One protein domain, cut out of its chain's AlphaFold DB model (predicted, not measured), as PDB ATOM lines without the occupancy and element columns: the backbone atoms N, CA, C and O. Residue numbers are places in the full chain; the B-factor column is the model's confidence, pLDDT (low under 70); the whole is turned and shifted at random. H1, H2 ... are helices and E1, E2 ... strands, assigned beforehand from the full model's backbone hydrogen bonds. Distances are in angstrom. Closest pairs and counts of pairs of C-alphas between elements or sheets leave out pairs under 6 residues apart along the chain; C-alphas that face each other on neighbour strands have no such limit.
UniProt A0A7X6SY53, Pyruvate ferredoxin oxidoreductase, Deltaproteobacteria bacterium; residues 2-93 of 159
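This is residues 2 to 93 of the 159 residues of the protein "Pyruvate ferredoxin oxidoreductase" of Deltaproteobacteria bacterium (UniProt A0A7X6SY53). A small three-stranded parallel sheet has H1 and H2 over one face; H3 packs on H1, and residues 18 to 23 of a long unnamed stretch stick out. The 92 printed residues include E1 H1 H2 E2 H3 E3, sheet order E1 E2 E3, class mixed, under half in named elements. It is compact, radius of gyration 14.1 A, spanning 43 by 34 by 22 A.

E1, residues 31 to 36, begins at C-alpha (5.046, -45.737, 43.802). H1 is residues 39 to 43, H2 47 to 50. E2, residues 51 to 60, 17.8 A, bends by 113 degrees at residue 54. H3 is residues 77 to 83; E3, 88 to 92, ends at C-alpha (18.864, -39.754, 29.477).

N 34 and O 56 of parallel E1 and E2 are 3.0 A apart; N 57 and O 88 of parallel E2 and E3, 2.8 A. Right-handed strand-helix-strand units, parallel neighbours with helices between, are E1, H1 H2, E2 and E2, H3, E3. H1 is over E1, height 7.7 A. H3 touches H1, closest C-alphas Leu 43 and Ala 83, 7.5 A. Every O i to N i+4 pair is within hydrogen-bond range in H3; H1 has 0 of 1, but 1 of 2 O i to N i+3.

The printed part has no cut. The E2 to H3 link is long. Residues 2 to 10 have pLDDT under 70.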
ATOM      1  N   THR A   2      -6.461 -41.566  33.049       38.88
ATOM      2  CA  THR A   2      -6.594 -40.181  33.503       38.88
ATOM      3  C   THR A   2      -7.086 -39.385  32.300       38.88
ATOM      4  O   THR A   2      -6.337 -39.138  31.356       38.88
ATOM      5  N   HIS A   3      -8.380 -39.067  32.276       38.94
ATOM      6  CA  HIS A   3      -8.958 -38.185  31.266       38.94
ATOM      7  C   HIS A   3      -8.456 -36.763  31.517       38.94
ATOM      8  O   HIS A   3      -8.908 -36.065  32.417       38.94
ATOM      9  N   GLY A   4      -7.486 -36.361  30.708       44.59
ATOM     10  CA  GLY A   4      -6.959 -35.011  30.649       44.59
ATOM     11  C   GLY A   4      -6.285 -34.839  29.303       44.59
ATOM     12  O   GLY A   4      -5.061 -34.820  29.221       44.59
ATOM     13  N   MET A   5      -7.074 -34.789  28.225       45.50
ATOM     14  CA  MET A   5      -6.551 -34.309  26.950       45.50
ATOM     15  C   MET A   5      -6.153 -32.853  27.174       45.50
ATOM     16  O   MET A   5      -7.007 -31.971  27.229       45.50
ATOM     17  N   ALA A   6      -4.861 -32.619  27.380       54.50
ATOM     18  CA  ALA A   6      -4.283 -31.296  27.489       54.50
ATOM     19  C   ALA A   6      -4.457 -30.569  26.150       54.50
ATOM     20  O   ALA A   6      -3.570 -30.566  25.304       54.50
ATOM     21  N   GLN A   7      -5.623 -29.957  25.939       49.31
ATOM     22  CA  GLN A   7      -5.900 -29.189  24.724       49.31
ATOM     23  C   GLN A   7      -5.101 -27.873  24.678       49.31
ATOM     24  O   GLN A   7      -5.003 -27.264  23.622       49.31
ATOM     25  N   MET A   8      -4.487 -27.466  25.802       52.06
ATOM     26  CA  MET A   8      -3.753 -26.204  25.973       52.06
ATOM     27  C   MET A   8      -2.416 -26.389  26.725       52.06
ATOM     28  O   MET A   8      -2.075 -25.589  27.590       52.06
ATOM     29  N   GLY A   9      -1.675 -27.476  26.471       59.47
ATOM     30  CA  GLY A   9      -0.328 -27.665  27.046       59.47
ATOM     31  C   GLY A   9      -0.281 -27.939  28.559       59.47
ATOM     32  O   GLY A   9       0.761 -27.785  29.189       59.47
ATOM     33  N   GLY A  10      -1.411 -28.334  29.153       66.38
ATOM     34  CA  GLY A  10      -1.459 -28.835  30.526       66.38
ATOM     35  C   GLY A  10      -0.727 -30.178  30.699       66.38
ATOM     36  O   GLY A  10      -0.422 -30.852  29.715       66.38
ATOM     37  N   PRO A  11      -0.446 -30.592  31.946       74.19
ATOM     38  CA  PRO A  11       0.180 -31.882  32.210       74.19
ATOM     39  C   PRO A  11      -0.652 -33.053  31.699       74.19
ATOM     40  O   PRO A  11      -1.860 -33.110  31.930       74.19
ATOM     41  N   VAL A  12       0.025 -34.040  31.118       83.75
ATOM     42  CA  VAL A  12      -0.539 -35.369  30.879       83.75
ATOM     43  C   VAL A  12       0.073 -36.316  31.900       83.75
ATOM     44  O   VAL A  12       1.274 -36.559  31.889       83.75
ATOM     45  N   ILE A  13      -0.757 -36.828  32.808       88.56
ATOM     46  CA  ILE A  13      -0.318 -37.705  33.896       88.56
ATOM     47  C   ILE A  13      -0.914 -39.083  33.658       88.56
ATOM     48  O   ILE A  13      -2.136 -39.243  33.637       88.56
ATOM     49  N   SER A  14      -0.053 -40.083  33.509       89.56
ATOM     50  CA  SER A  14      -0.458 -41.484  33.449       89.56
ATOM     51  C   SER A  14      -0.002 -42.192  34.715       89.56
ATOM     52  O   SER A  14       1.180 -42.163  35.053       89.56
ATOM     53  N   THR A  15      -0.938 -42.828  35.413       91.44
ATOM     54  CA  THR A  15      -0.640 -43.727  36.526       91.44
ATOM     55  C   THR A  15      -1.014 -45.149  36.140       91.44
ATOM     56  O   THR A  15      -2.013 -45.403  35.462       91.44
ATOM     57  N   PHE A  16      -0.187 -46.095  36.565       90.44
ATOM     58  CA  PHE A  16      -0.385 -47.509  36.306       90.44
ATOM     59  C   PHE A  16       0.037 -48.316  37.530       90.44
ATOM     60  O   PHE A  16       1.000 -47.978  38.217       90.44
ATOM     61  N   SER A  17      -0.686 -49.398  37.798       91.44
ATOM     62  CA  SER A  17      -0.365 -50.355  38.853       91.44
ATOM     63  C   SER A  17      -0.585 -51.766  38.320       91.44
ATOM     64  O   SER A  17      -1.533 -52.011  37.574       91.44
ATOM     65  N   CYS A  18       0.289 -52.697  38.698       88.38
ATOM     66  CA  CYS A  18       0.277 -54.081  38.226       88.38
ATOM     67  C   CYS A  18       0.542 -55.053  39.376       88.38
ATOM     68  O   CYS A  18       1.223 -54.712  40.341       88.38
ATOM     69  N   GLY A  19       0.032 -56.279  39.260       88.75
ATOM     70  CA  GLY A  19       0.143 -57.305  40.292       88.75
ATOM     71  C   GLY A  19      -1.009 -57.222  41.288       88.75
ATOM     72  O   GLY A  19      -2.175 -57.193  40.894       88.75
ATOM     73  N   LYS A  20      -0.701 -57.208  42.587       88.88
ATOM     74  CA  LYS A  20      -1.718 -57.168  43.643       88.88
ATOM     75  C   LYS A  20      -2.166 -55.727  43.901       88.88
ATOM     76  O   LYS A  20      -1.674 -55.062  44.808       88.88
ATOM     77  N   VAL A  21      -3.082 -55.246  43.066       88.75
ATOM     78  CA  VAL A  21      -3.584 -53.867  43.108       88.75
ATOM     79  C   VAL A  21      -4.899 -53.810  43.880       88.75
ATOM     80  O   VAL A  21      -5.837 -54.540  43.574       88.75
ATOM     81  N   HIS A  22      -4.966 -52.923  44.872       87.12
ATOM     82  CA  HIS A  22      -6.154 -52.719  45.713       87.12
ATOM     83  C   HIS A  22      -6.837 -51.363  45.489       87.12
ATOM     84  O   HIS A  22      -7.975 -51.176  45.907       87.12
ATOM     85  N   SER A  23      -6.153 -50.420  44.838       87.62
ATOM     86  CA  SER A  23      -6.646 -49.072  44.558       87.62
ATOM     87  C   SER A  23      -5.993 -48.538  43.279       87.62
ATOM     88  O   SER A  23      -4.802 -48.781  43.080       87.62
ATOM     89  N   PRO A  24      -6.728 -47.802  42.428       82.81
ATOM     90  CA  PRO A  24      -6.146 -47.069  41.302       82.81
ATOM     91  C   PRO A  24      -5.476 -45.750  41.730       82.81
ATOM     92  O   PRO A  24      -4.767 -45.133  40.938       82.81
ATOM     93  N   VAL A  25      -5.722 -45.293  42.961       89.00
ATOM     94  CA  VAL A  25      -5.123 -44.083  43.533       89.00
ATOM     95  C   VAL A  25      -3.845 -44.465  44.271       89.00
ATOM     96  O   VAL A  25      -3.879 -45.327  45.152       89.00
ATOM     97  N   LEU A  26      -2.737 -43.811  43.915       90.88
ATOM     98  CA  LEU A  26      -1.450 -43.979  44.582       90.88
ATOM     99  C   LEU A  26      -1.469 -43.280  45.944       90.88
ATOM    100  O   LEU A  26      -1.892 -42.131  46.061       90.88
ATOM    101  N   PHE A  27      -0.976 -43.972  46.964       91.56
ATOM    102  CA  PHE A  27      -0.760 -43.414  48.296       91.56
ATOM    103  C   PHE A  27       0.669 -42.872  48.420       91.56
ATOM    104  O   PHE A  27       1.551 -43.231  47.633       91.56
ATOM    105  N   SER A  28       0.928 -42.036  49.426       94.38
ATOM    106  CA  SER A  28       2.306 -41.644  49.745       94.38
ATOM    107  C   SER A  28       3.170 -42.889  49.976       94.38
ATOM    108  O   SER A  28       2.697 -43.883  50.533       94.38
ATOM    109  N   LYS A  29       4.421 -42.846  49.507       94.56
ATOM    110  CA  LYS A  29       5.388 -43.950  49.612       94.56
ATOM    111  C   LYS A  29       4.913 -45.285  49.013       94.56
ATOM    112  O   LYS A  29       5.294 -46.346  49.503       94.56
ATOM    113  N   SER A  30       4.105 -45.255  47.951       93.69
ATOM    114  CA  SER A  30       3.588 -46.465  47.287       93.69
ATOM    115  C   SER A  30       4.074 -46.677  45.851       93.69
ATOM    116  O   SER A  30       4.002 -47.799  45.358       93.69
ATOM    117  N   ALA A  31       4.590 -45.645  45.182       94.56
ATOM    118  CA  ALA A  31       5.046 -45.737  43.802       94.56
ATOM    119  C   ALA A  31       6.458 -46.334  43.716       94.56
ATOM    120  O   ALA A  31       7.387 -45.864  44.375       94.56
ATOM    121  N   ASP A  32       6.620 -47.353  42.869       94.38
ATOM    122  CA  ASP A  32       7.909 -47.987  42.570       94.38
ATOM    123  C   ASP A  32       8.808 -47.134  41.666       94.38
ATOM    124  O   ASP A  32      10.032 -47.272  41.702       94.38
ATOM    125  N   CYS A  33       8.206 -46.302  40.814       95.31
ATOM    126  CA  CYS A  33       8.925 -45.527  39.817       95.31
ATOM    127  C   CYS A  33       8.148 -44.276  39.396       95.31
ATOM    128  O   CYS A  33       6.917 -44.287  39.364       95.31
ATOM    129  N   ILE A  34       8.882 -43.227  39.024       96.19
ATOM    130  CA  ILE A  34       8.375 -42.101  38.240       96.19
ATOM    131  C   ILE A  34       9.199 -41.959  36.960       96.19
ATOM    132  O   ILE A  34      10.416 -42.155  36.966       96.19
ATOM    133  N   ILE A  35       8.522 -41.624  35.865       96.81
ATOM    134  CA  ILE A  35       9.124 -41.435  34.548       96.81
ATOM    135  C   ILE A  35       8.664 -40.079  34.031       96.81
ATOM    136  O   ILE A  35       7.458 -39.827  33.992       96.81
ATOM    137  N   THR A  36       9.603 -39.225  33.639       96.44
ATOM    138  CA  THR A  36       9.302 -37.889  33.119       96.44
ATOM    139  C   THR A  36       9.852 -37.710  31.713       96.44
ATOM    140  O   THR A  36      10.983 -38.092  31.404       96.44
ATOM    141  N   MET A  37       9.032 -37.139  30.834       95.56
ATOM    142  CA  MET A  37       9.410 -36.838  29.447       95.56
ATOM    143  C   MET A  37      10.051 -35.452  29.321       95.56
ATOM    144  O   MET A  37      10.674 -35.146  28.300       95.56
ATOM    145  N   GLU A  38       9.943 -34.653  30.381       94.12
ATOM    146  CA  GLU A  38      10.500 -33.317  30.538       94.12
ATOM    147  C   GLU A  38      10.968 -33.134  31.996       94.12
ATOM    148  O   GLU A  38      10.349 -33.652  32.931       94.12
ATOM    149  N   VAL A  39      12.095 -32.449  32.205       94.25
ATOM    150  CA  VAL A  39      12.800 -32.421  33.502       94.25
ATOM    151  C   VAL A  39      11.942 -31.852  34.647       94.25
ATOM    152  O   VAL A  39      11.937 -32.398  35.751       94.25
ATOM    153  N   SER A  40      11.183 -30.781  34.405       92.50
ATOM    154  CA  SER A  40      10.404 -30.079  35.436       92.50
ATOM    155  C   SER A  40       9.156 -30.838  35.893       92.50
ATOM    156  O   SER A  40       8.633 -30.558  36.973       92.50
ATOM    157  N   GLU A  41       8.690 -31.833  35.127       93.75
ATOM    158  CA  GLU A  41       7.530 -32.658  35.497       93.75
ATOM    159  C   GLU A  41       7.723 -33.371  36.838       93.75
ATOM    160  O   GLU A  41       6.755 -33.602  37.562       93.75
ATOM    161  N   LEU A  42       8.973 -33.675  37.185       92.94
ATOM    162  CA  LEU A  42       9.344 -34.320  38.437       92.94
ATOM    163  C   LEU A  42       9.045 -33.455  39.665       92.94
ATOM    164  O   LEU A  42       8.723 -33.979  40.729       92.94
ATOM    165  N   LEU A  43       9.144 -32.132  39.518       92.56
ATOM    166  CA  LEU A  43       8.954 -31.169  40.603       92.56
ATOM    167  C   LEU A  43       7.481 -30.829  40.845       92.56
ATOM    168  O   LEU A  43       7.168 -29.932  41.630       92.56
ATOM    169  N   ARG A  44       6.554 -31.519  40.174       90.56
ATOM    170  CA  ARG A  44       5.126 -31.327  40.423       90.56
ATOM    171  C   ARG A  44       4.801 -31.682  41.880       90.56
ATOM    172  O   ARG A  44       5.238 -32.731  42.361       90.56
ATOM    173  N   PRO A  45       4.023 -30.837  42.584       89.94
ATOM    174  CA  PRO A  45       3.705 -31.066  43.989       89.94
ATOM    175  C   PRO A  45       3.149 -32.470  44.245       89.94
ATOM    176  O   PRO A  45       2.285 -32.951  43.510       89.94
ATOM    177  N   GLY A  46       3.666 -33.126  45.282       90.81
ATOM    178  CA  GLY A  46       3.252 -34.464  45.703       90.81
ATOM    179  C   GLY A  46       3.868 -35.629  44.920       90.81
ATOM    180  O   GLY A  46       3.816 -36.751  45.409       90.81
ATOM    181  N   PHE A  47       4.500 -35.424  43.758       94.00
ATOM    182  CA  PHE A  47       5.018 -36.543  42.950       94.00
ATOM    183  C   PHE A  47       6.151 -37.299  43.650       94.00
ATOM    184  O   PHE A  47       6.113 -38.526  43.748       94.00
ATOM    185  N   LEU A  48       7.123 -36.575  44.207       94.62
ATOM    186  CA  LEU A  48       8.224 -37.179  44.965       94.62
ATOM    187  C   LEU A  48       7.750 -37.846  46.269       94.62
ATOM    188  O   LEU A  48       8.346 -38.822  46.718       94.62
ATOM    189  N   GLU A  49       6.651 -37.372  46.862       95.00
ATOM    190  CA  GLU A  49       6.070 -37.943  48.088       95.00
ATOM    191  C   GLU A  49       5.392 -39.300  47.848       95.00
ATOM    192  O   GLU A  49       5.240 -40.098  48.780       95.00
ATOM    193  N   LEU A  50       4.994 -39.588  46.604       95.19
ATOM    194  CA  LEU A  50       4.452 -40.890  46.215       95.19
ATOM    195  C   LEU A  50       5.533 -41.968  46.163       95.19
ATOM    196  O   LEU A  50       5.214 -43.141  46.345       95.19
ATOM    197  N   LEU A  51       6.795 -41.598  45.929       95.62
ATOM    198  CA  LEU A  51       7.885 -42.553  45.753       95.62
ATOM    199  C   LEU A  51       8.246 -43.229  47.070       95.62
ATOM    200  O   LEU A  51       8.585 -42.576  48.062       95.62
ATOM    201  N   ARG A  52       8.196 -44.560  47.063       94.31
ATOM    202  CA  ARG A  52       8.685 -45.372  48.179       94.31
ATOM    203  C   ARG A  52      10.212 -45.333  48.265       94.31
ATOM    204  O   ARG A  52      10.901 -44.934  47.325       94.31
ATOM    205  N   ASP A  53      10.748 -45.853  49.358       91.88
ATOM    206  CA  ASP A  53      12.193 -45.979  49.519       91.88
ATOM    207  C   ASP A  53      12.782 -46.953  48.487       91.88
ATOM    208  O   ASP A  53      12.254 -48.040  48.231       91.88
ATOM    209  N   GLY A  54      13.880 -46.539  47.852       90.25
ATOM    210  CA  GLY A  54      14.522 -47.300  46.779       90.25
ATOM    211  C   GLY A  54      13.778 -47.286  45.439       90.25
ATOM    212  O   GLY A  54      14.155 -48.054  44.551       90.25
ATOM    213  N   ALA A  55      12.746 -46.447  45.283       94.25
ATOM    214  CA  ALA A  55      12.093 -46.213  44.001       94.25
ATOM    215  C   ALA A  55      13.057 -45.619  42.961       94.25
ATOM    216  O   ALA A  55      14.030 -44.931  43.297       94.25
ATOM    217  N   SER A  56      12.759 -45.885  41.692       95.62
ATOM    218  CA  SER A  56      13.541 -45.404  40.553       95.62
ATOM    219  C   SER A  56      12.924 -44.154  39.933       95.62
ATOM    220  O   SER A  56      11.712 -44.062  39.751       95.62
ATOM    221  N   ILE A  57      13.766 -43.204  39.552       97.38
ATOM    222  CA  ILE A  57      13.385 -42.000  38.820       97.38
ATOM    223  C   ILE A  57      14.065 -42.070  37.456       97.38
ATOM    224  O   ILE A  57      15.289 -42.157  37.382       97.38
ATOM    225  N   LEU A  58      13.278 -42.041  36.384       98.19
ATOM    226  CA  LEU A  58      13.771 -41.973  35.011       98.19
ATOM    227  C   LEU A  58      13.397 -40.619  34.408       98.19
ATOM    228  O   LEU A  58      12.217 -40.309  34.268       98.19
ATOM    229  N   ILE A  59      14.402 -39.824  34.051       97.75
ATOM    230  CA  ILE A  59      14.230 -38.444  33.597       97.75
ATOM    231  C   ILE A  59      14.741 -38.310  32.166       97.75
ATOM    232  O   ILE A  59      15.895 -38.618  31.860       97.75
ATOM    233  N   SER A  60      13.890 -37.790  31.289       97.25
ATOM    234  CA  SER A  60      14.323 -37.204  30.023       97.25
ATOM    235  C   SER A  60      14.971 -35.845  30.276       97.25
ATOM    236  O   SER A  60      14.355 -34.984  30.900       97.25
ATOM    237  N   LYS A  61      16.168 -35.607  29.731       95.81
ATOM    238  CA  LYS A  61      16.881 -34.317  29.839       95.81
ATOM    239  C   LYS A  61      16.219 -33.162  29.075       95.81
ATOM    240  O   LYS A  61      16.697 -32.031  29.142       95.81
ATOM    241  N   THR A  62      15.134 -33.429  28.353       94.50
ATOM    242  CA  THR A  62      14.357 -32.418  27.636       94.50
ATOM    243  C   THR A  62      13.892 -31.308  28.580       94.50
ATOM    244  O   THR A  62      13.231 -31.574  29.583       94.50
ATOM    245  N   LYS A  63      14.188 -30.057  28.217       93.62
ATOM    246  CA  LYS A  63      13.715 -28.853  28.912       93.62
ATOM    247  C   LYS A  63      12.792 -28.065  27.996       93.62
ATOM    248  O   LYS A  63      13.203 -27.650  26.911       93.62
ATOM    249  N   ILE A  64      11.560 -27.842  28.433       90.25
ATOM    250  CA  ILE A  64      10.574 -27.028  27.723       90.25
ATOM    251  C   ILE A  64      10.127 -25.931  28.677       90.25
ATOM    252  O   ILE A  64       9.377 -26.181  29.613       90.25
ATOM    253  N   VAL A  65      10.585 -24.702  28.429       90.12
ATOM    254  CA  VAL A  65      10.190 -23.542  29.232       90.12
ATOM    255  C   VAL A  65       8.738 -23.178  28.891       90.12
ATOM    256  O   VAL A  65       8.464 -22.816  27.743       90.12
ATOM    257  N   PRO A  66       7.791 -23.263  29.845       85.12
ATOM    258  CA  PRO A  66       6.419 -22.831  29.618       85.12
ATOM    259  C   PRO A  66       6.366 -21.345  29.262       85.12
ATOM    260  O   PRO A  66       7.064 -20.542  29.868       85.12
ATOM    261  N   GLN A  67       5.470 -20.954  28.354       86.00
ATOM    262  CA  GLN A  67       5.344 -19.554  27.907       86.00
ATOM    263  C   GLN A  67       5.013 -18.560  29.035       86.00
ATOM    264  O   GLN A  67       5.232 -17.362  28.889       86.00
ATOM    265  N   VAL A  68       4.467 -19.051  30.151       87.69
ATOM    266  CA  VAL A  68       4.067 -18.250  31.316       87.69
ATOM    267  C   VAL A  68       5.226 -17.907  32.258       87.69
ATOM    268  O   VAL A  68       5.042 -17.095  33.162       87.69
ATOM    269  N   ILE A  69       6.402 -18.513  32.074       88.62
ATOM    270  CA  ILE A  69       7.603 -18.222  32.863       88.62
ATOM    271  C   ILE A  69       8.792 -17.911  31.953       88.62
ATOM    272  O   ILE A  69       8.832 -18.277  30.782       88.62
ATOM    273  N   THR A  70       9.794 -17.238  32.506       92.50
ATOM    274  CA  THR A  70      11.073 -17.011  31.823       92.50
ATOM    275  C   THR A  70      12.018 -18.199  32.005       92.50
ATOM    276  O   THR A  70      11.902 -18.963  32.962       92.50
ATOM    277  N   ALA A  71      13.022 -18.322  31.132       91.19
ATOM    278  CA  ALA A  71      14.057 -19.350  31.263       91.19
ATOM    279  C   ALA A  71      14.827 -19.264  32.598       91.19
ATOM    280  O   ALA A  71      15.257 -20.285  33.117       91.19
ATOM    281  N   ALA A  72      14.954 -18.067  33.181       93.50
ATOM    282  CA  ALA A  72      15.593 -17.864  34.484       93.50
ATOM    283  C   ALA A  72      14.753 -18.381  35.669       93.50
ATOM    284  O   ALA A  72      15.291 -18.607  36.746       93.50
ATOM    285  N   GLN A  73      13.440 -18.545  35.478       92.56
ATOM    286  CA  GLN A  73      12.526 -19.120  36.472       92.56
ATOM    287  C   GLN A  73      12.366 -20.636  36.310       92.56
ATOM    288  O   GLN A  73      11.751 -21.276  37.162       92.56
ATOM    289  N   TYR A  74      12.869 -21.207  35.213       94.25
ATOM    290  CA  TYR A  74      12.863 -22.648  35.019       94.25
ATOM    291  C   TYR A  74      13.832 -23.298  36.031       94.25
ATOM    292  O   TYR A  74      14.924 -22.763  36.235       94.25
ATOM    293  N   PRO A  75      13.465 -24.429  36.663       93.75
ATOM    294  CA  PRO A  75      14.308 -25.099  37.654       93.75
ATOM    295  C   PRO A  75      15.731 -25.353  37.148       93.75
ATOM    296  O   PRO A  75      15.932 -25.864  36.043       93.75
ATOM    297  N   SER A  76      16.728 -25.011  37.962       94.75
ATOM    298  CA  SER A  76      18.123 -25.270  37.615       94.75
ATOM    299  C   SER A  76      18.462 -26.753  37.772       94.75
ATOM    300  O   SER A  76      17.822 -27.478  38.534       94.75
ATOM    301  N   ASP A  77      19.546 -27.199  37.134       92.88
ATOM    302  CA  ASP A  77      20.055 -28.568  37.320       92.88
ATOM    303  C   ASP A  77      20.405 -28.850  38.790       92.88
ATOM    304  O   ASP A  77      20.282 -29.975  39.266       92.88
ATOM    305  N   THR A  78      20.770 -27.807  39.544       95.06
ATOM    306  CA  THR A  78      21.015 -27.916  40.988       95.06
ATOM    307  C   THR A  78      19.722 -28.157  41.766       95.06
ATOM    308  O   THR A  78      19.728 -28.926  42.727       95.06
ATOM    309  N   ASP A  79      18.614 -27.527  41.369       94.62
ATOM    310  CA  ASP A  79      17.310 -27.734  42.008       94.62
ATOM    311  C   ASP A  79      16.806 -29.156  41.759       94.62
ATOM    312  O   ASP A  79      16.353 -29.821  42.690       94.62
ATOM    313  N   ILE A  80      16.975 -29.650  40.528       95.69
ATOM    314  CA  ILE A  80      16.636 -31.026  40.154       95.69
ATOM    315  C   ILE A  80      17.475 -32.019  40.958       95.69
ATOM    316  O   ILE A  80      16.906 -32.880  41.628       95.69
ATOM    317  N   ALA A  81      18.801 -31.854  40.980       95.06
ATOM    318  CA  ALA A  81      19.709 -32.735  41.714       95.06
ATOM    319  C   ALA A  81      19.397 -32.790  43.220       95.06
ATOM    320  O   ALA A  81      19.436 -33.862  43.825       95.06
ATOM    321  N   LYS A  82      19.047 -31.647  43.828       95.62
ATOM    322  CA  LYS A  82      18.611 -31.585  45.231       95.62
ATOM    323  C   LYS A  82      17.291 -32.316  45.450       95.62
ATOM    324  O   LYS A  82      17.166 -33.056  46.420       95.62
ATOM    325  N   ALA A  83      16.313 -32.122  44.566       94.50
ATOM    326  CA  ALA A  83      14.987 -32.719  44.703       94.50
ATOM    327  C   ALA A  83      15.022 -34.255  44.634       94.50
ATOM    328  O   ALA A  83      14.254 -34.923  45.323       94.50
ATOM    329  N   VAL A  84      15.934 -34.817  43.837       94.50
ATOM    330  CA  VAL A  84      16.080 -36.272  43.658       94.50
ATOM    331  C   VAL A  84      17.141 -36.906  44.550       94.50
ATOM    332  O   VAL A  84      17.443 -38.096  44.414       94.50
ATOM    333  N   GLN A  85      17.725 -36.137  45.467       92.50
ATOM    334  CA  GLN A  85      18.758 -36.643  46.355       92.50
ATOM    335  C   GLN A  85      18.228 -37.828  47.178       92.50
ATOM    336  O   GLN A  85      17.188 -37.748  47.827       92.50
ATOM    337  N   GLY A  86      18.968 -38.941  47.162       88.88
ATOM    338  CA  GLY A  86      18.600 -40.168  47.880       88.88
ATOM    339  C   GLY A  86      17.727 -41.148  47.088       88.88
ATOM    340  O   GLY A  86      17.483 -42.254  47.571       88.88
ATOM    341  N   PHE A  87      17.307 -40.802  45.869       92.12
ATOM    342  CA  PHE A  87      16.628 -41.722  44.955       92.12
ATOM    343  C   PHE A  87      17.601 -42.383  43.971       92.12
ATOM    344  O   PHE A  87      18.734 -41.938  43.776       92.12
ATOM    345  N   ARG A  88      17.151 -43.461  43.319       94.31
ATOM    346  CA  ARG A  88      17.878 -44.078  42.201       94.31
ATOM    347  C   ARG A  88      17.490 -43.369  40.914       94.31
ATOM    348  O   ARG A  88      16.400 -43.605  40.403       94.31
ATOM    349  N   VAL A  89      18.362 -42.509  40.409       96.31
ATOM    350  CA  VAL A  89      18.054 -41.627  39.278       96.31
ATOM    351  C   VAL A  89      18.796 -42.080  38.029       96.31
ATOM    352  O   VAL A  89      19.991 -42.364  38.081       96.31
ATOM    353  N   VAL A  90      18.083 -42.121  36.909       97.75
ATOM    354  CA  VAL A  90      18.641 -42.302  35.569       97.75
ATOM    355  C   VAL A  90      18.182 -41.139  34.706       97.75
ATOM    356  O   VAL A  90      16.986 -40.932  34.521       97.75
ATOM    357  N   GLU A  91      19.138 -40.387  34.169       97.31
ATOM    358  CA  GLU A  91      18.877 -39.259  33.278       97.31
ATOM    359  C   GLU A  91      19.405 -39.553  31.877       97.31
ATOM    360  O   GLU A  91      20.590 -39.844  31.697       97.31
ATOM    361  N   VAL A  92      18.548 -39.417  30.871       98.06
ATOM    362  CA  VAL A  92      18.864 -39.754  29.477       98.06
ATOM    363  C   VAL A  92      18.397 -38.663  28.522       98.06
ATOM    364  O   VAL A  92      17.359 -38.036  28.724       98.06
ATOM    365  N   ASP A  93      19.154 -38.443  27.449       97.50
ATOM    366  CA  ASP A  93      18.734 -37.565  26.355       97.50
ATOM    367  C   ASP A  93      18.062 -38.387  25.246       97.50
ATOM    368  O   ASP A  93      18.688 -38.845  24.286       97.50
TER     369      ASP A  93